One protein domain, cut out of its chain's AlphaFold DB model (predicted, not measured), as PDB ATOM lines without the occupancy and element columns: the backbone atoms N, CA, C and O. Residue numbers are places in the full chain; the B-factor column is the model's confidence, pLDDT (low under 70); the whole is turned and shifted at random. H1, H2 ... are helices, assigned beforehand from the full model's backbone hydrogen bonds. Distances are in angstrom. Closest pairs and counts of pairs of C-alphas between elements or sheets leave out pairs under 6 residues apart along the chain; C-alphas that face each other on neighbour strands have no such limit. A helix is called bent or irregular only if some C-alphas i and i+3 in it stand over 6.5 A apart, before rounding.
ATOM      1  N   ILE A   2      23.887  58.114 -43.021       73.44
ATOM      2  CA  ILE A   2      24.926  58.339 -44.057       73.44
ATOM      3  C   ILE A   2      25.741  57.072 -44.360       73.44
ATOM      4  O   ILE A   2      25.914  56.720 -45.520       73.44
ATOM      5  N   VAL A   3      26.167  56.338 -43.325       77.56
ATOM      6  CA  VAL A   3      26.926  55.083 -43.475       77.56
ATOM      7  C   VAL A   3      26.173  54.047 -44.323       77.56
ATOM      8  O   VAL A   3      26.758  53.456 -45.226       77.56
ATOM      9  N   VAL A   4      24.865  53.874 -44.089       80.88
ATOM     10  CA  VAL A   4      24.023  52.940 -44.857       80.88
ATOM     11  C   VAL A   4      23.959  53.361 -46.324       80.88
ATOM     12  O   VAL A   4      24.145  52.528 -47.208       80.88
ATOM     13  N   ILE A   5      23.764  54.655 -46.590       79.19
ATOM     14  CA  ILE A   5      23.726  55.202 -47.953       79.19
ATOM     15  C   ILE A   5      25.059  54.953 -48.666       79.19
ATOM     16  O   ILE A   5      25.062  54.425 -49.774       79.19
ATOM     17  N   VAL A   6      26.187  55.272 -48.024       83.19
ATOM     18  CA  VAL A   6      27.527  55.067 -48.596       83.19
ATOM     19  C   VAL A   6      27.752  53.594 -48.928       83.19
ATOM     20  O   VAL A   6      28.166  53.287 -50.042       83.19
ATOM     21  N   ILE A   7      27.430  52.676 -48.013       82.94
ATOM     22  CA  ILE A   7      27.623  51.235 -48.230       82.94
ATOM     23  C   ILE A   7      26.730  50.714 -49.366       82.94
ATOM     24  O   ILE A   7      27.203  49.935 -50.194       82.94
ATOM     25  N   VAL A   8      25.477  51.166 -49.465       83.12
ATOM     26  CA  VAL A   8      24.573  50.780 -50.565       83.12
ATOM     27  C   VAL A   8      25.053  51.336 -51.907       83.12
ATOM     28  O   VAL A   8      25.059  50.604 -52.895       83.12
ATOM     29  N   VAL A   9      25.509  52.590 -51.958       81.06
ATOM     30  CA  VAL A   9      26.062  53.204 -53.180       81.06
ATOM     31  C   VAL A   9      27.349  52.501 -53.614       81.06
ATOM     32  O   VAL A   9      27.507  52.178 -54.791       81.06
ATOM     33  N   VAL A  10      28.247  52.202 -52.671       80.19
ATOM     34  CA  VAL A  10      29.447  51.388 -52.916       80.19
ATOM     35  C   VAL A  10      29.038  50.017 -53.455       80.19
ATOM     36  O   VAL A  10      29.522  49.604 -54.507       80.19
ATOM     37  N   GLY A  11      28.082  49.340 -52.812       76.94
ATOM     38  CA  GLY A  11      27.524  48.077 -53.293       76.94
ATOM     39  C   GLY A  11      27.004  48.166 -54.733       76.94
ATOM     40  O   GLY A  11      27.290  47.281 -55.538       76.94
ATOM     41  N   TRP A  12      26.312  49.252 -55.086       78.00
ATOM     42  CA  TRP A  12      25.766  49.484 -56.429       78.00
ATOM     43  C   TRP A  12      26.842  49.692 -57.493       78.00
ATOM     44  O   TRP A  12      26.729  49.141 -58.591       78.00
ATOM     45  N   LEU A  13      27.913  50.422 -57.172       72.75
ATOM     46  CA  LEU A  13      29.049  50.607 -58.081       72.75
ATOM     47  C   LEU A  13      29.779  49.289 -58.384       72.75
ATOM     48  O   LEU A  13      30.340  49.136 -59.470       72.75
ATOM     49  N   PHE A  14      29.765  48.340 -57.442       70.69
ATOM     50  CA  PHE A  14      30.535  47.096 -57.534       70.69
ATOM     51  C   PHE A  14      29.721  45.844 -57.874       70.69
ATOM     52  O   PHE A  14      30.317  44.812 -58.193       70.69
ATOM     53  N   ALA A  15      28.390  45.889 -57.817       66.88
ATOM     54  CA  ALA A  15      27.556  44.741 -58.150       66.88
ATOM     55  C   ALA A  15      27.651  44.412 -59.653       66.88
ATOM     56  O   ALA A  15      27.313  45.215 -60.523       66.88
ATOM     57  N   SER A  16      28.138  43.203 -59.954       58.22
ATOM     58  CA  SER A  16      28.450  42.738 -61.314       58.22
ATOM     59  C   SER A  16      27.223  42.328 -62.126       58.22
ATOM     60  O   SER A  16      27.311  42.208 -63.348       58.22
ATOM     61  N   LYS A  17      26.090  42.096 -61.453       61.41
ATOM     62  CA  LYS A  17      24.840  41.641 -62.061       61.41
ATOM     63  C   LYS A  17      24.019  42.822 -62.563       61.41
ATOM     64  O   LYS A  17      24.055  43.895 -61.970       61.41
ATOM     65  N   THR A  18      23.247  42.595 -63.617       65.69
ATOM     66  CA  THR A  18      22.202  43.498 -64.112       65.69
ATOM     67  C   THR A  18      20.824  42.870 -63.865       65.69
ATOM     68  O   THR A  18      20.700  41.659 -63.666       65.69
ATOM     69  N   GLY A  19      19.769  43.688 -63.825       71.94
ATOM     70  CA  GLY A  19      18.390  43.212 -63.638       71.94
ATOM     71  C   GLY A  19      18.046  42.791 -62.200       71.94
ATOM     72  O   GLY A  19      18.623  43.283 -61.237       71.94
ATOM     73  N   TRP A  20      17.085  41.881 -62.028       75.88
ATOM     74  CA  TRP A  20      16.509  41.542 -60.712       75.88
ATOM     75  C   TRP A  20      17.521  41.049 -59.672       75.88
ATOM     76  O   TRP A  20      17.422  41.391 -58.496       75.88
ATOM     77  N   ALA A  21      18.531  40.286 -60.094       73.88
ATOM     78  CA  ALA A  21      19.552  39.781 -59.180       73.88
ATOM     79  C   ALA A  21      20.414  40.905 -58.572       73.88
ATOM     80  O   ALA A  21      20.875  40.771 -57.441       73.88
ATOM     81  N   HIS A  22      20.591  42.014 -59.297       76.75
ATOM     82  CA  HIS A  22      21.279  43.212 -58.816       76.75
ATOM     83  C   HIS A  22      20.495  43.888 -57.687       76.75
ATOM     84  O   HIS A  22      21.035  44.178 -56.623       76.75
ATOM     85  N   ILE A  23      19.189  44.066 -57.901       80.94
ATOM     86  CA  ILE A  23      18.275  44.690 -56.938       80.94
ATOM     87  C   ILE A  23      18.270  43.897 -55.631       80.94
ATOM     88  O   ILE A  23      18.444  44.469 -54.557       80.94
ATOM     89  N   ILE A  24      18.148  42.570 -55.725       82.75
ATOM     90  CA  ILE A  24      18.141  41.682 -54.558       82.75
ATOM     91  C   ILE A  24      19.456  41.795 -53.771       82.75
ATOM     92  O   ILE A  24      19.430  41.844 -52.540       82.75
ATOM     93  N   GLN A  25      20.608  41.875 -54.448       81.50
ATOM     94  CA  GLN A  25      21.903  42.039 -53.780       81.50
ATOM     95  C   GLN A  25      22.002  43.372 -53.032       81.50
ATOM     96  O   GLN A  25      22.436  43.388 -51.882       81.50
ATOM     97  N   LEU A  26      21.561  44.474 -53.639       85.00
ATOM     98  CA  LEU A  26      21.611  45.790 -52.997       85.00
ATOM     99  C   LEU A  26      20.653  45.920 -51.824       85.00
ATOM    100  O   LEU A  26      21.034  46.467 -50.791       85.00
ATOM    101  N   LEU A  27      19.448  45.368 -51.954       87.12
ATOM    102  CA  LEU A  27      18.507  45.294 -50.841       87.12
ATOM    103  C   LEU A  27      19.076  44.449 -49.698       87.12
ATOM    104  O   LEU A  27      18.931  44.831 -48.545       87.12
ATOM    105  N   SER A  28      19.787  43.359 -50.003       85.62
ATOM    106  CA  SER A  28      20.434  42.524 -48.980       85.62
ATOM    107  C   SER A  28      21.546  43.277 -48.249       85.62
ATOM    108  O   SER A  28      21.569  43.292 -47.021       85.62
ATOM    109  N   VAL A  29      22.431  43.958 -48.988       86.12
ATOM    110  CA  VAL A  29      23.480  44.814 -48.410       86.12
ATOM    111  C   VAL A  29      22.858  45.894 -47.526       86.12
ATOM    112  O   VAL A  29      23.261  46.064 -46.375       86.12
ATOM    113  N   GLY A  30      21.852  46.601 -48.037       85.06
ATOM    114  CA  GLY A  30      21.178  47.661 -47.301       85.06
ATOM    115  C   GLY A  30      20.446  47.153 -46.059       85.06
ATOM    116  O   GLY A  30      20.537  47.797 -45.017       85.06
ATOM    117  N   LEU A  31      19.798  45.988 -46.126       87.62
ATOM    118  CA  LEU A  31      19.108  45.368 -44.995       87.62
ATOM    119  C   LEU A  31      20.083  44.998 -43.871       87.62
ATOM    120  O   LEU A  31      19.876  45.419 -42.734       87.62
ATOM    121  N   VAL A  32      21.167  44.278 -44.186       85.50
ATOM    122  CA  VAL A  32      22.180  43.889 -43.187       85.50
ATOM    123  C   VAL A  32      22.800  45.125 -42.544       85.50
ATOM    124  O   VAL A  32      22.879  45.224 -41.322       85.50
ATOM    125  N   THR A  33      23.187  46.107 -43.359       85.00
ATOM    126  CA  THR A  33      23.822  47.332 -42.863       85.00
ATOM    127  C   THR A  33      22.865  48.149 -41.994       85.00
ATOM    128  O   THR A  33      23.266  48.657 -40.948       85.00
ATOM    129  N   SER A  34      21.594  48.260 -42.391       84.69
ATOM    130  CA  SER A  34      20.572  48.972 -41.613       84.69
ATOM    131  C   SER A  34      20.337  48.313 -40.263       84.69
ATOM    132  O   SER A  34      20.262  49.013 -39.258       84.69
ATOM    133  N   PHE A  35      20.279  46.980 -40.232       82.75
ATOM    134  CA  PHE A  35      20.124  46.227 -38.994       82.75
ATOM    135  C   PHE A  35      21.312  46.438 -38.047       82.75
ATOM    136  O   PHE A  35      21.107  46.791 -36.890       82.75
ATOM    137  N   ILE A  36      22.549  46.308 -38.544       82.12
ATOM    138  CA  ILE A  36      23.763  46.538 -37.741       82.12
ATOM    139  C   ILE A  36      23.764  47.956 -37.159       82.12
ATOM    140  O   ILE A  36      23.990  48.133 -35.965       82.12
ATOM    141  N   VAL A  37      23.482  48.971 -37.983       81.50
ATOM    142  CA  VAL A  37      23.452  50.371 -37.534       81.50
ATOM    143  C   VAL A  37      22.347  50.603 -36.504       81.50
ATOM    144  O   VAL A  37      22.599  51.284 -35.514       81.50
ATOM    145  N   ALA A  38      21.154  50.037 -36.701       77.06
ATOM    146  CA  ALA A  38      20.053  50.168 -35.753       77.06
ATOM    147  C   ALA A  38      20.396  49.542 -34.395       77.06
ATOM    148  O   ALA A  38      20.206  50.193 -33.372       77.06
ATOM    149  N   VAL A  39      20.974  48.336 -34.395       76.62
ATOM    150  CA  VAL A  39      21.410  47.641 -33.175       76.62
ATOM    151  C   VAL A  39      22.497  48.422 -32.444       76.62
ATOM    152  O   VAL A  39      22.386  48.638 -31.245       76.62
ATOM    153  N   LEU A  40      23.548  48.866 -33.138       75.94
ATOM    154  CA  LEU A  40      24.625  49.633 -32.500       75.94
ATOM    155  C   LEU A  40      24.103  50.942 -31.901       75.94
ATOM    156  O   LEU A  40      24.506  51.333 -30.806       75.94
ATOM    157  N   ALA A  41      23.177  51.597 -32.596       69.75
ATOM    158  CA  ALA A  41      22.550  52.809 -32.101       69.75
ATOM    159  C   ALA A  41      21.679  52.531 -30.860       69.75
ATOM    160  O   ALA A  41      21.703  53.316 -29.917       69.75
ATOM    161  N   SER A  42      21.000  51.381 -30.814       67.88
ATOM    162  CA  SER A  42      20.184  50.926 -29.682       67.88
ATOM    163  C   SER A  42      20.954  50.134 -28.613       67.88
ATOM    164  O   SER A  42      20.332  49.502 -27.761       67.88
ATOM    165  N   LEU A  43      22.286  50.090 -28.668       68.31
ATOM    166  CA  LEU A  43      23.141  49.476 -27.641       68.31
ATOM    167  C   LEU A  43      23.848  50.516 -26.773       68.31
ATOM    168  O   LEU A  43      24.535  50.149 -25.821       68.31
ATOM    169  N   SER A 117      11.953  52.069 -34.888       68.44
ATOM    170  CA  SER A 117      11.613  53.170 -35.795       68.44
ATOM    171  C   SER A 117      12.802  53.580 -36.665       68.44
ATOM    172  O   SER A 117      12.633  53.774 -37.869       68.44
ATOM    173  N   LEU A 118      14.013  53.649 -36.097       74.25
ATOM    174  CA  LEU A 118      15.235  53.913 -36.856       74.25
ATOM    175  C   LEU A 118      15.509  52.806 -37.883       74.25
ATOM    176  O   LEU A 118      15.824  53.105 -39.035       74.25
ATOM    177  N   GLY A 119      15.363  51.538 -37.494       71.62
ATOM    178  CA  GLY A 119      15.517  50.396 -38.394       71.62
ATOM    179  C   GLY A 119      14.545  50.449 -39.576       71.62
ATOM    180  O   GLY A 119      14.965  50.292 -40.724       71.62
ATOM    181  N   LEU A 120      13.267  50.748 -39.318       77.44
ATOM    182  CA  LEU A 120      12.244  50.915 -40.357       77.44
ATOM    183  C   LEU A 120      12.541  52.104 -41.279       77.44
ATOM    184  O   LEU A 120      12.426  51.977 -42.499       77.44
ATOM    185  N   LEU A 121      12.965  53.238 -40.717       79.56
ATOM    186  CA  LEU A 121      13.350  54.421 -41.487       79.56
ATOM    187  C   LEU A 121      14.542  54.118 -42.406       79.56
ATOM    188  O   LEU A 121      14.522  54.467 -43.586       79.56
ATOM    189  N   LEU A 122      15.573  53.448 -41.884       80.62
ATOM    190  CA  LEU A 122      16.740  53.039 -42.665       80.62
ATOM    191  C   LEU A 122      16.345  52.087 -43.797       80.62
ATOM    192  O   LEU A 122      16.800  52.267 -44.925       80.62
ATOM    193  N   LEU A 123      15.453  51.133 -43.528       80.50
ATOM    194  CA  LEU A 123      14.951  50.199 -44.532       80.50
ATOM    195  C   LEU A 123      14.176  50.922 -45.642       80.50
ATOM    196  O   LEU A 123      14.424  50.668 -46.821       80.50
ATOM    197  N   LEU A 124      13.306  51.872 -45.291       82.19
ATOM    198  CA  LEU A 124      12.598  52.708 -46.262       82.19
ATOM    199  C   LEU A 124      13.579  53.490 -47.148       82.19
ATOM    200  O   LEU A 124      13.447  53.484 -48.372       82.19
ATOM    201  N   VAL A 125      14.593  54.117 -46.546       80.06
ATOM    202  CA  VAL A 125      15.630  54.859 -47.280       80.06
ATOM    203  C   VAL A 125      16.402  53.947 -48.228       80.06
ATOM    204  O   VAL A 125      16.649  54.338 -49.366       80.06
ATOM    205  N   VAL A 126      16.744  52.728 -47.807       84.81
ATOM    206  CA  VAL A 126      17.395  51.732 -48.671       84.81
ATOM    207  C   VAL A 126      16.514  51.388 -49.869       84.81
ATOM    208  O   VAL A 126      17.006  51.397 -50.996       84.81
ATOM    209  N   VAL A 127      15.223  51.120 -49.659       84.81
ATOM    210  CA  VAL A 127      14.286  50.790 -50.747       84.81
ATOM    211  C   VAL A 127      14.190  51.938 -51.751       84.81
ATOM    212  O   VAL A 127      14.332  51.718 -52.956       84.81
ATOM    213  N   VAL A 128      14.016  53.167 -51.262       85.38
ATOM    214  CA  VAL A 128      13.952  54.373 -52.101       85.38
ATOM    215  C   VAL A 128      15.259  54.575 -52.870       85.38
ATOM    216  O   VAL A 128      15.237  54.799 -54.080       85.38
ATOM    217  N   LEU A 129      16.405  54.440 -52.198       87.00
ATOM    218  CA  LEU A 129      17.727  54.596 -52.800       87.00
ATOM    219  C   LEU A 129      17.971  53.563 -53.907       87.00
ATOM    220  O   LEU A 129      18.382  53.932 -55.004       87.00
ATOM    221  N   VAL A 130      17.674  52.286 -53.661       84.06
ATOM    222  CA  VAL A 130      17.792  51.228 -54.678       84.06
ATOM    223  C   VAL A 130      16.848  51.494 -55.859       84.06
ATOM    224  O   VAL A 130      17.241  51.307 -57.014       84.06
ATOM    225  N   GLY A 131      15.641  52.007 -55.605       81.44
ATOM    226  CA  GLY A 131      14.714  52.466 -56.645       81.44
ATOM    227  C   GLY A 131      15.296  53.584 -57.522       81.44
ATOM    228  O   GLY A 131      15.253  53.505 -58.749       81.44
ATOM    229  N   PHE A 132      15.923  54.599 -56.928       83.38
ATOM    230  CA  PHE A 132      16.591  55.655 -57.698       83.38
ATOM    231  C   PHE A 132      17.786  55.130 -58.498       83.38
ATOM    232  O   PHE A 132      17.922  55.442 -59.682       83.38
ATOM    233  N   LEU A 133      18.630  54.300 -57.884       81.25
ATOM    234  CA  LEU A 133      19.815  53.733 -58.533       81.25
ATOM    235  C   LEU A 133      19.452  52.852 -59.737       81.25
ATOM    236  O   LEU A 133      20.110  52.920 -60.776       81.25
ATOM    237  N   THR A 134      18.368  52.081 -59.639       79.44
ATOM    238  CA  THR A 134      17.852  51.267 -60.754       79.44
ATOM    239  C   THR A 134      17.269  52.116 -61.887       79.44
ATOM    240  O   THR A 134      17.485  51.803 -63.060       79.44
ATOM    241  N   LEU A 135      16.587  53.225 -61.578       81.06
ATOM    242  CA  LEU A 135      16.125  54.181 -62.594       81.06
ATOM    243  C   LEU A 135      17.294  54.857 -63.327       81.06
ATOM    244  O   LEU A 135      17.235  55.024 -64.548       81.06
ATOM    245  N   ILE A 136      18.354  55.220 -62.600       77.38
ATOM    246  CA  ILE A 136      19.576  55.805 -63.169       77.38
ATOM    247  C   ILE A 136      20.262  54.801 -64.097       77.38
ATOM    248  O   ILE A 136      20.599  55.155 -65.225       77.38
ATOM    249  N   GLU A 137      20.403  53.547 -63.667       70.56
ATOM    250  CA  GLU A 137      20.995  52.472 -64.474       70.56
ATOM    251  C   GLU A 137      20.223  52.228 -65.778       70.56
ATOM    252  O   GLU A 137      20.823  52.004 -66.828       70.56
ATOM    253  N   ARG A 138      18.888  52.332 -65.749       69.69
ATOM    254  CA  ARG A 138      18.062  52.188 -66.956       69.69
ATOM    255  C   ARG A 138      18.275  53.324 -67.961       69.69
ATOM    256  O   ARG A 138      18.133  53.099 -69.162       69.69
ATOM    257  N   LYS A 139      18.577  54.537 -67.488       66.94
ATOM    258  CA  LYS A 139      18.757  55.732 -68.334       66.94
ATOM    259  C   LYS A 139      20.196  55.941 -68.794       66.94
ATOM    260  O   LYS A 139      20.407  56.480 -69.875       66.94
ATOM    261  N   SER A 140      21.173  55.543 -67.987       56.81
ATOM    262  CA  SER A 140      22.583  55.819 -68.222       56.81
ATOM    263  C   SER A 140      23.369  54.515 -68.143       56.81
ATOM    264  O   SER A 140      23.431  53.882 -67.090       56.81
ATOM    265  N   LYS A 141      23.974  54.097 -69.262       58.50
ATOM    266  CA  LYS A 141      24.892  52.947 -69.305       58.50
ATOM    267  C   LYS A 141      26.200  53.335 -68.611       58.50
ATOM    268  O   LYS A 141      27.192  53.642 -69.266       58.50
ATOM    269  N   VAL A 142      26.185  53.381 -67.281       57.75
ATOM    270  CA  VAL A 142      27.365  53.701 -66.473       57.75
ATOM    271  C   VAL A 142      28.386  52.567 -66.632       57.75
ATOM    272  O   VAL A 142      28.048  51.411 -66.361       57.75
ATOM    273  N   PRO A 143      29.629  52.848 -67.065       53.09
ATOM    274  CA  PRO A 143      30.658  51.824 -67.195       53.09
ATOM    275  C   PRO A 143      31.051  51.306 -65.806       53.09
ATOM    276  O   PRO A 143      31.712  51.993 -65.026       53.09
ATOM    277  N   ARG A 144      30.633  50.080 -65.477       57.44
ATOM    278  CA  ARG A 144      30.991  49.409 -64.220       57.44
ATOM    279  C   ARG A 144      32.342  48.715 -64.364       57.44
ATOM    280  O   ARG A 144      32.529  47.888 -65.253       57.44
ATOM    281  N   LYS A 145      33.272  48.977 -63.441       52.34
ATOM    282  CA  LYS A 145      34.435  48.101 -63.247       52.34
ATOM    283  C   LYS A 145      33.955  46.846 -62.516       52.34
ATOM    284  O   LYS A 145      33.893  46.838 -61.289       52.34
ATOM    285  N   GLN A 146      33.601  45.801 -63.270       50.31
ATOM    286  CA  GLN A 146      33.349  44.458 -62.738       50.31
ATOM    287  C   GLN A 146      34.562  44.028 -61.909       50.31
ATOM    288  O   GLN A 146      35.625  43.718 -62.445       50.31
ATOM    289  N   ARG A 147      34.443  44.052 -60.584       51.31
ATOM    290  CA  ARG A 147      35.500  43.573 -59.695       51.31
ATOM    291  C   ARG A 147      34.926  42.660 -58.633       51.31
ATOM    292  O   ARG A 147      33.829  42.875 -58.128       51.31
ATOM    293  N   ARG A 148      35.765  41.691 -58.256       53.47
ATOM    294  CA  ARG A 148      35.639  40.634 -57.232       53.47
ATOM    295  C   ARG A 148      35.095  41.080 -55.855       53.47
ATOM    296  O   ARG A 148      34.904  40.245 -54.979       53.47
ATOM    297  N   PHE A 149      34.841  42.370 -55.647       52.41
ATOM    298  CA  PHE A 149      34.553  43.007 -54.364       52.41
ATOM    299  C   PHE A 149      33.095  42.847 -53.883       52.41
ATOM    300  O   PHE A 149      32.867  42.829 -52.681       52.41
ATOM    301  N   SER A 150      32.108  42.672 -54.778       63.09
ATOM    302  CA  SER A 150      30.680  42.592 -54.392       63.09
ATOM    303  C   SER A 150      30.330  41.353 -53.552       63.09
ATOM    304  O   SER A 150      29.641  41.476 -52.541       63.09
ATOM    305  N   ALA A 151      30.847  40.174 -53.915       66.75
ATOM    306  CA  ALA A 151      30.649  38.956 -53.124       66.75
ATOM    307  C   ALA A 151      31.406  39.024 -51.785       66.75
ATOM    308  O   ALA A 151      30.869  38.634 -50.754       66.75
ATOM    309  N   HIS A 152      32.621  39.587 -51.782       74.12
ATOM    310  CA  HIS A 152      33.388  39.799 -50.551       74.12
ATOM    311  C   HIS A 152      32.661  40.739 -49.582       74.12
ATOM    312  O   HIS A 152      32.594  40.432 -48.399       74.12
ATOM    313  N   LEU A 153      32.062  41.829 -50.073       76.31
ATOM    314  CA  LEU A 153      31.285  42.756 -49.245       76.31
ATOM    315  C   LEU A 153      30.107  42.051 -48.555       76.31
ATOM    316  O   LEU A 153      29.918  42.225 -47.356       76.31
ATOM    317  N   LEU A 154      29.346  41.231 -49.290       76.62
ATOM    318  CA  LEU A 154      28.243  40.452 -48.717       76.62
ATOM    319  C   LEU A 154      28.740  39.453 -47.666       76.62
ATOM    320  O   LEU A 154      28.174  39.403 -46.580       76.62
ATOM    321  N   ILE A 155      29.812  38.707 -47.945       81.19
ATOM    322  CA  ILE A 155      30.396  37.758 -46.981       81.19
ATOM    323  C   ILE A 155      30.848  38.482 -45.706       81.19
ATOM    324  O   ILE A 155      30.531  38.037 -44.606       81.19
ATOM    325  N   VAL A 156      31.554  39.608 -45.838       84.00
ATOM    326  CA  VAL A 156      32.026  40.401 -44.691       84.00
ATOM    327  C   VAL A 156      30.851  40.932 -43.873       84.00
ATOM    328  O   VAL A 156      30.875  40.840 -42.647       84.00
ATOM    329  N   LEU A 157      29.800  41.435 -44.527       83.81
ATOM    330  CA  LEU A 157      28.587  41.894 -43.849       83.81
ATOM    331  C   LEU A 157      27.880  40.752 -43.107       83.81
ATOM    332  O   LEU A 157      27.471  40.946 -41.965       83.81
ATOM    333  N   GLN A 158      27.795  39.559 -43.703       82.94
ATOM    334  CA  GLN A 158      27.220  38.383 -43.042       82.94
ATOM    335  C   GLN A 158      28.031  37.937 -41.831       82.94
ATOM    336  O   GLN A 158      27.466  37.689 -40.771       82.94
ATOM    337  N   LEU A 159      29.357  37.867 -41.960       85.69
ATOM    338  CA  LEU A 159      30.234  37.524 -40.842       85.69
ATOM    339  C   LEU A 159      30.113  38.549 -39.715       85.69
ATOM    340  O   LEU A 159      30.010  38.172 -38.552       85.69
ATOM    341  N   THR A 160      30.048  39.835 -40.061       85.00
ATOM    342  CA  THR A 160      29.838  40.914 -39.088       85.00
ATOM    343  C   THR A 160      28.498  40.753 -38.371       85.00
ATOM    344  O   THR A 160      28.440  40.874 -37.150       85.00
ATOM    345  N   LEU A 161      27.429  40.425 -39.105       84.75
ATOM    346  CA  LEU A 161      26.110  40.168 -38.532       84.75
ATOM    347  C   LEU A 161      26.115  38.947 -37.600       84.75
ATOM    348  O   LEU A 161      25.550  39.020 -36.513       84.75
ATOM    349  N   ILE A 162      26.786  37.854 -37.976       85.44
ATOM    350  CA  ILE A 162      26.935  36.656 -37.132       85.44
ATOM    351  C   ILE A 162      27.671  36.996 -35.832       85.44
ATOM    352  O   ILE A 162      27.188  36.660 -34.752       85.44
ATOM    353  N   ILE A 163      28.810  37.691 -35.923       86.31
ATOM    354  CA  ILE A 163      29.595  38.110 -34.751       86.31
ATOM    355  C   ILE A 163      28.745  38.993 -33.832       86.31
ATOM    356  O   ILE A 163      28.731  38.779 -32.620       86.31
ATOM    357  N   LEU A 164      27.994  39.941 -34.402       83.06
ATOM    358  CA  LEU A 164      27.093  40.813 -33.651       83.06
ATOM    359  C   LEU A 164      25.997  40.014 -32.932       83.06
ATOM    360  O   LEU A 164      25.770  40.229 -31.746       83.06
ATOM    361  N   VAL A 165      25.340  39.072 -33.616       84.19
ATOM    362  CA  VAL A 165      24.294  38.216 -33.027       84.19
ATOM    363  C   VAL A 165      24.847  37.363 -31.884       84.19
ATOM    364  O   VAL A 165      24.218  37.284 -30.830       84.19
ATOM    365  N   ILE A 166      26.032  36.765 -32.054       84.69
ATOM    366  CA  ILE A 166      26.691  35.985 -30.995       84.69
ATOM    367  C   ILE A 166      27.035  36.883 -29.805       84.69
ATOM    368  O   ILE A 166      26.738  36.529 -28.668       84.69
ATOM    369  N   SER A 167      27.614  38.060 -30.052       82.38
ATOM    370  CA  SER A 167      27.938  39.023 -28.996       82.38
ATOM    371  C   SER A 167      26.690  39.437 -28.210       82.38
ATOM    372  O   SER A 167      26.701  39.404 -26.983       82.38
ATOM    373  N   LEU A 168      25.587  39.730 -28.903       79.94
ATOM    374  CA  LEU A 168      24.309  40.064 -28.278       79.94
ATOM    375  C   LEU A 168      23.773  38.926 -27.396       79.94
ATOM    376  O   LEU A 168      23.377  39.186 -26.259       79.94
ATOM    377  N   LEU A 169      23.816  37.679 -27.877       81.12
ATOM    378  CA  LEU A 169      23.417  36.505 -27.091       81.12
ATOM    379  C   LEU A 169      24.267  36.353 -25.824       81.12
ATOM    380  O   LEU A 169      23.718  36.139 -24.746       81.12
ATOM    381  N   LEU A 170      25.590  36.516 -25.936       82.88
ATOM    382  CA  LEU A 170      26.510  36.440 -24.795       82.88
ATOM    383  C   LEU A 170      26.258  37.551 -23.764       82.88
ATOM    384  O   LEU A 170      26.454  37.330 -22.574       82.88
ATOM    385  N   THR A 171      25.783  38.723 -24.200       76.44
ATOM    386  CA  THR A 171      25.390  39.833 -23.305       76.44
ATOM    387  C   THR A 171      23.995  39.679 -22.684       76.44
ATOM    388  O   THR A 171      23.545  40.580 -21.981       76.44
ATOM    389  N   GLY A 172      23.287  38.570 -22.933       69.56
ATOM    390  CA  GLY A 172      21.952  38.313 -22.377       69.56
ATOM    391  C   GLY A 172      20.804  39.031 -23.099       69.56
ATOM    392  O   GLY A 172      19.663  38.983 -22.640       69.56
ATOM    393  N   ASN A 173      21.063  39.675 -24.241       69.94
ATOM    394  CA  ASN A 173      20.019  40.277 -25.067       69.94
ATOM    395  C   ASN A 173      19.312  39.191 -25.886       69.94
ATOM    396  O   ASN A 173      19.959  38.512 -26.671       69.94
ATOM    397  N   VAL A 174      17.988  39.047 -25.767       68.44
ATOM    398  CA  VAL A 174      17.232  37.988 -26.481       68.44
ATOM    399  C   VAL A 174      16.549  38.502 -27.754       68.44
ATOM    400  O   VAL A 174      16.467  37.797 -28.757       68.44
ATOM    401  N   ILE A 175      16.100  39.760 -27.757       71.12
ATOM    402  CA  ILE A 175      15.273  40.314 -28.842       71.12
ATOM    403  C   ILE A 175      16.108  40.637 -30.091       71.12
ATOM    404  O   ILE A 175      15.739  40.265 -31.206       71.12
ATOM    405  N   TYR A 176      17.259  41.295 -29.922       75.19
ATOM    406  CA  TYR A 176      18.121  41.665 -31.049       75.19
ATOM    407  C   TYR A 176      18.694  40.446 -31.802       75.19
ATOM    408  O   TYR A 176      18.670  40.466 -33.033       75.19
ATOM    409  N   PRO A 177      19.125  39.351 -31.142       80.50
ATOM    410  CA  PRO A 177      19.512  38.122 -31.840       80.50
ATOM    411  C   PRO A 177      18.422  37.508 -32.709       80.50
ATOM    412  O   PRO A 177      18.728  37.040 -33.803       80.50
ATOM    413  N   LEU A 178      17.158  37.534 -32.269       81.06
ATOM    414  CA  LEU A 178      16.035  37.029 -33.067       81.06
ATOM    415  C   LEU A 178      15.870  37.840 -34.357       81.06
ATOM    416  O   LEU A 178      15.783  37.263 -35.441       81.06
ATOM    417  N   GLY A 179      15.904  39.172 -34.260       80.12
ATOM    418  CA  GLY A 179      15.892  40.048 -35.436       80.12
ATOM    419  C   GLY A 179      17.079  39.779 -36.367       80.12
ATOM    420  O   GLY A 179      16.907  39.670 -37.581       80.12
ATOM    421  N   GLY A 180      18.271  39.587 -35.799       82.62
ATOM    422  CA  GLY A 180      19.479  39.264 -36.556       82.62
ATOM    423  C   GLY A 180      19.391  37.913 -37.265       82.62
ATOM    424  O   GLY A 180      19.787  37.813 -38.423       82.62
ATOM    425  N   ALA A 181      18.799  36.898 -36.630       85.25
ATOM    426  CA  ALA A 181      18.556  35.589 -37.232       85.25
ATOM    427  C   ALA A 181      17.601  35.672 -38.432       85.25
ATOM    428  O   ALA A 181      17.857  35.054 -39.465       85.25
ATOM    429  N   VAL A 182      16.539  36.480 -38.344       85.75
ATOM    430  CA  VAL A 182      15.637  36.725 -39.482       85.75
ATOM    431  C   VAL A 182      16.386  37.401 -40.630       85.75
ATOM    432  O   VAL A 182      16.282  36.957 -41.775       85.75
ATOM    433  N   VAL A 183      17.184  38.435 -40.339       86.25
ATOM    434  CA  VAL A 183      17.993  39.115 -41.363       86.25
ATOM    435  C   VAL A 183      18.984  38.144 -42.003       86.25
ATOM    436  O   VAL A 183      19.082  38.119 -43.232       86.25
ATOM    437  N   LEU A 184      19.655  37.300 -41.211       87.38
ATOM    438  CA  LEU A 184      20.548  36.245 -41.697       87.38
ATOM    439  C   LEU A 184      19.817  35.307 -42.663       87.38
ATOM    440  O   LEU A 184      20.281  35.119 -43.783       87.38
ATOM    441  N   LEU A 185      18.653  34.776 -42.280       87.62
ATOM    442  CA  LEU A 185      17.871  33.854 -43.112       87.62
ATOM    443  C   LEU A 185      17.447  34.483 -44.444       87.62
ATOM    444  O   LEU A 185      17.643  33.881 -45.502       87.62
ATOM    445  N   VAL A 186      16.919  35.709 -44.409       86.38
ATOM    446  CA  VAL A 186      16.465  36.429 -45.613       86.38
ATOM    447  C   VAL A 186      17.629  36.710 -46.566       86.38
ATOM    448  O   VAL A 186      17.479  36.643 -47.787       86.38
ATOM    449  N   THR A 187      18.809  37.002 -46.022       86.12
ATOM    450  CA  THR A 187      19.981  37.404 -46.813       86.12
ATOM    451  C   THR A 187      20.930  36.244 -47.135       86.12
ATOM    452  O   THR A 187      21.849  36.406 -47.947       86.12
ATOM    453  N   LEU A 188      20.675  35.045 -46.603       85.38
ATOM    454  CA  LEU A 188      21.471  33.842 -46.845       85.38
ATOM    455  C   LEU A 188      21.426  33.412 -48.314       85.38
ATOM    456  O   LEU A 188      22.471  33.234 -48.936       85.38
ATOM    457  N   TYR A 189      20.227  33.301 -48.894       82.88
ATOM    458  CA  TYR A 189      20.041  32.913 -50.298       82.88
ATOM    459  C   TYR A 189      20.808  33.818 -51.286       82.88
ATOM    460  O   TYR A 189      21.592  33.297 -52.087       82.88
ATOM    461  N   PRO A 190      20.660  35.161 -51.247       80.12
ATOM    462  CA  PRO A 190      21.401  36.030 -52.157       80.12
ATOM    463  C   PRO A 190      22.912  36.014 -51.909       80.12
ATOM    464  O   PRO A 190      23.680  36.150 -52.867       80.12
ATOM    465  N   THR A 191      23.347  35.783 -50.666       80.12
ATOM    466  CA  THR A 191      24.769  35.607 -50.340       80.12
ATOM    467  C   THR A 191      25.313  34.325 -50.968       80.12
ATOM    468  O   THR A 191      26.265  34.395 -51.743       80.12
ATOM    469  N   LEU A 192      24.683  33.172 -50.724       81.31
ATOM    470  CA  LEU A 192      25.092  31.879 -51.287       81.31
ATOM    471  C   LEU A 192      25.146  31.925 -52.811       81.31
ATOM    472  O   LEU A 192      26.146  31.537 -53.409       81.31
ATOM    473  N   ARG A 193      24.117  32.492 -53.448       78.81
ATOM    474  CA  ARG A 193      24.087  32.654 -54.904       78.81
ATOM    475  C   ARG A 193      25.244  33.517 -55.415       78.81
ATOM    476  O   ARG A 193      25.805  33.221 -56.461       78.81
ATOM    477  N   SER A 194      25.625  34.570 -54.688       74.12
ATOM    478  CA  SER A 194      26.782  35.402 -55.055       74.12
ATOM    479  C   SER A 194      28.124  34.666 -54.944       74.12
ATOM    480  O   SER A 194      29.041  34.966 -55.707       74.12
ATOM    481  N   VAL A 195      28.231  33.693 -54.033       75.88
ATOM    482  CA  VAL A 195      29.422  32.849 -53.856       75.88
ATOM    483  C   VAL A 195      29.494  31.768 -54.930       75.88
ATOM    484  O   VAL A 195      30.550  31.586 -55.528       75.88
ATOM    485  N   VAL A 196      28.383  31.085 -55.216       75.75
ATOM    486  CA  VAL A 196      28.330  30.042 -56.255       75.75
ATOM    487  C   VAL A 196      28.686  30.621 -57.621       75.75
ATOM    488  O   VAL A 196      29.568  30.093 -58.293       75.75
ATOM    489  N   ASP A 197      28.087  31.755 -57.995       69.56
ATOM    490  CA  ASP A 197      28.381  32.405 -59.278       69.56
ATOM    491  C   ASP A 197      29.863  32.807 -59.400       69.56
ATOM    492  O   ASP A 197      30.414  32.816 -60.498       69.56
ATOM    493  N   ARG A 198      30.535  33.108 -58.279       68.19
ATOM    494  CA  ARG A 198      31.981  33.367 -58.256       68.19
ATOM    495  C   ARG A 198      32.784  32.101 -58.543       68.19
ATOM    496  O   ARG A 198      33.687  32.153 -59.368       68.19
ATOM    497  N   VAL A 199      32.481  30.996 -57.860       66.88
ATOM    498  CA  VAL A 199      33.206  29.726 -58.043       66.88
ATOM    499  C   VAL A 199      33.107  29.253 -59.494       66.88
ATOM    500  O   VAL A 199      34.086  28.763 -60.042       66.88
ATOM    501  N   PHE A 200      31.956  29.454 -60.139       60.31
ATOM    502  CA  PHE A 200      31.792  29.140 -61.558       60.31
ATOM    503  C   PHE A 200      32.639  30.026 -62.482       60.31
ATOM    504  O   PHE A 200      33.220  29.499 -63.422       60.31
ATOM    505  N   LEU A 201      32.744  31.332 -62.212       60.84
ATOM    506  CA  LEU A 201      33.538  32.265 -63.029       60.84
ATOM    507  C   LEU A 201      35.056  32.109 -62.861       60.84
ATOM    508  O   LEU A 201      35.793  32.412 -63.791       60.84
ATOM    509  N   ASP A 202      35.537  31.685 -61.688       59.34
ATOM    510  CA  ASP A 202      36.973  31.449 -61.460       59.34
ATOM    511  C   ASP A 202      37.443  30.103 -62.077       59.34
ATOM    512  O   ASP A 202      38.643  29.903 -62.252       59.34
ATOM    513  N   ASN A 203      36.513  29.200 -62.428       56.44
ATOM    514  CA  ASN A 203      36.783  27.877 -63.016       56.44
ATOM    515  C   ASN A 203      36.566  27.802 -64.546       56.44
ATOM    516  O   ASN A 203      36.737  26.725 -65.122       56.44
ATOM    517  N   SER A 204      36.159  28.901 -65.192       49.81
ATOM    518  CA  SER A 204      35.901  29.021 -66.641       49.81
ATOM    519  C   SER A 204      36.920  29.922 -67.324       49.81
ATOM    520  O   SER A 204      37.393  29.553 -68.419       49.81
TER     521      SER A 204
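Overview. This is residues 2 to 43 and 117 to 204 of the 204 residues of an uncharacterized protein of Thorarchaeota archaeon (strain OWC) (UniProt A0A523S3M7). A flat up-and-down bundle, each helix running against the one before, has H2 in the middle among H1, H3, H4 and arm H5a; arm H5b bends off, and residues 199 to 204 stick out. The printed part has 130 residues with five named helices, H1 to H5, and no named strand: all helix, compact, radius of gyration of the C-alphas 15.2 A, spans 48 by 34 by 19 A.

Arrangement. Start at H1, residues 2 to 14, a hairpin with H2, residues 20 to 41; their closest C-alphas, Val 8 and Gly 30, are 5.6 A apart. H2, the hub, touches H3, residues 117 to 139, at a shallow tilt of 28 degrees, opposite ways; the closest C-alphas, Ala 38 and Gly 119, are 5.3 A apart. H4, residues 149 to 170, is apart from H3. H5, residues 175 to 202, assigned as one helix by its hydrogen bonds, is bent: C-alphas 186 and 189 are 6.9 A apart, and arms H5a, 175 to 186, and H5b, 189 to 202, stand at a steep tilt of 45 degrees. H4 and H5a form a hairpin, closest at the C-alphas of Val 165 and Pro 177, 4.9 A. Every O i to N i+4 pair is within hydrogen-bond range in H1, H2, H3, H4 and H5a, and 9 of 10 in H5b.

Along the chain. Find C-alpha 2 at (24.926, 58.339, -44.057), where H1 begins, and C-alpha 202 at (36.973, 31.449, -61.460), where H5b ends. H3 runs 33.4 A, H2 and H4 31.3 A each.

Size, cuts and confidence. Residues 44 to 116 are not printed; C-alphas 43 and 117 are 14.6 A apart. Of the links printed whole, none is long. The pLDDT is under 70 in 33 residues, among them 138 to 151.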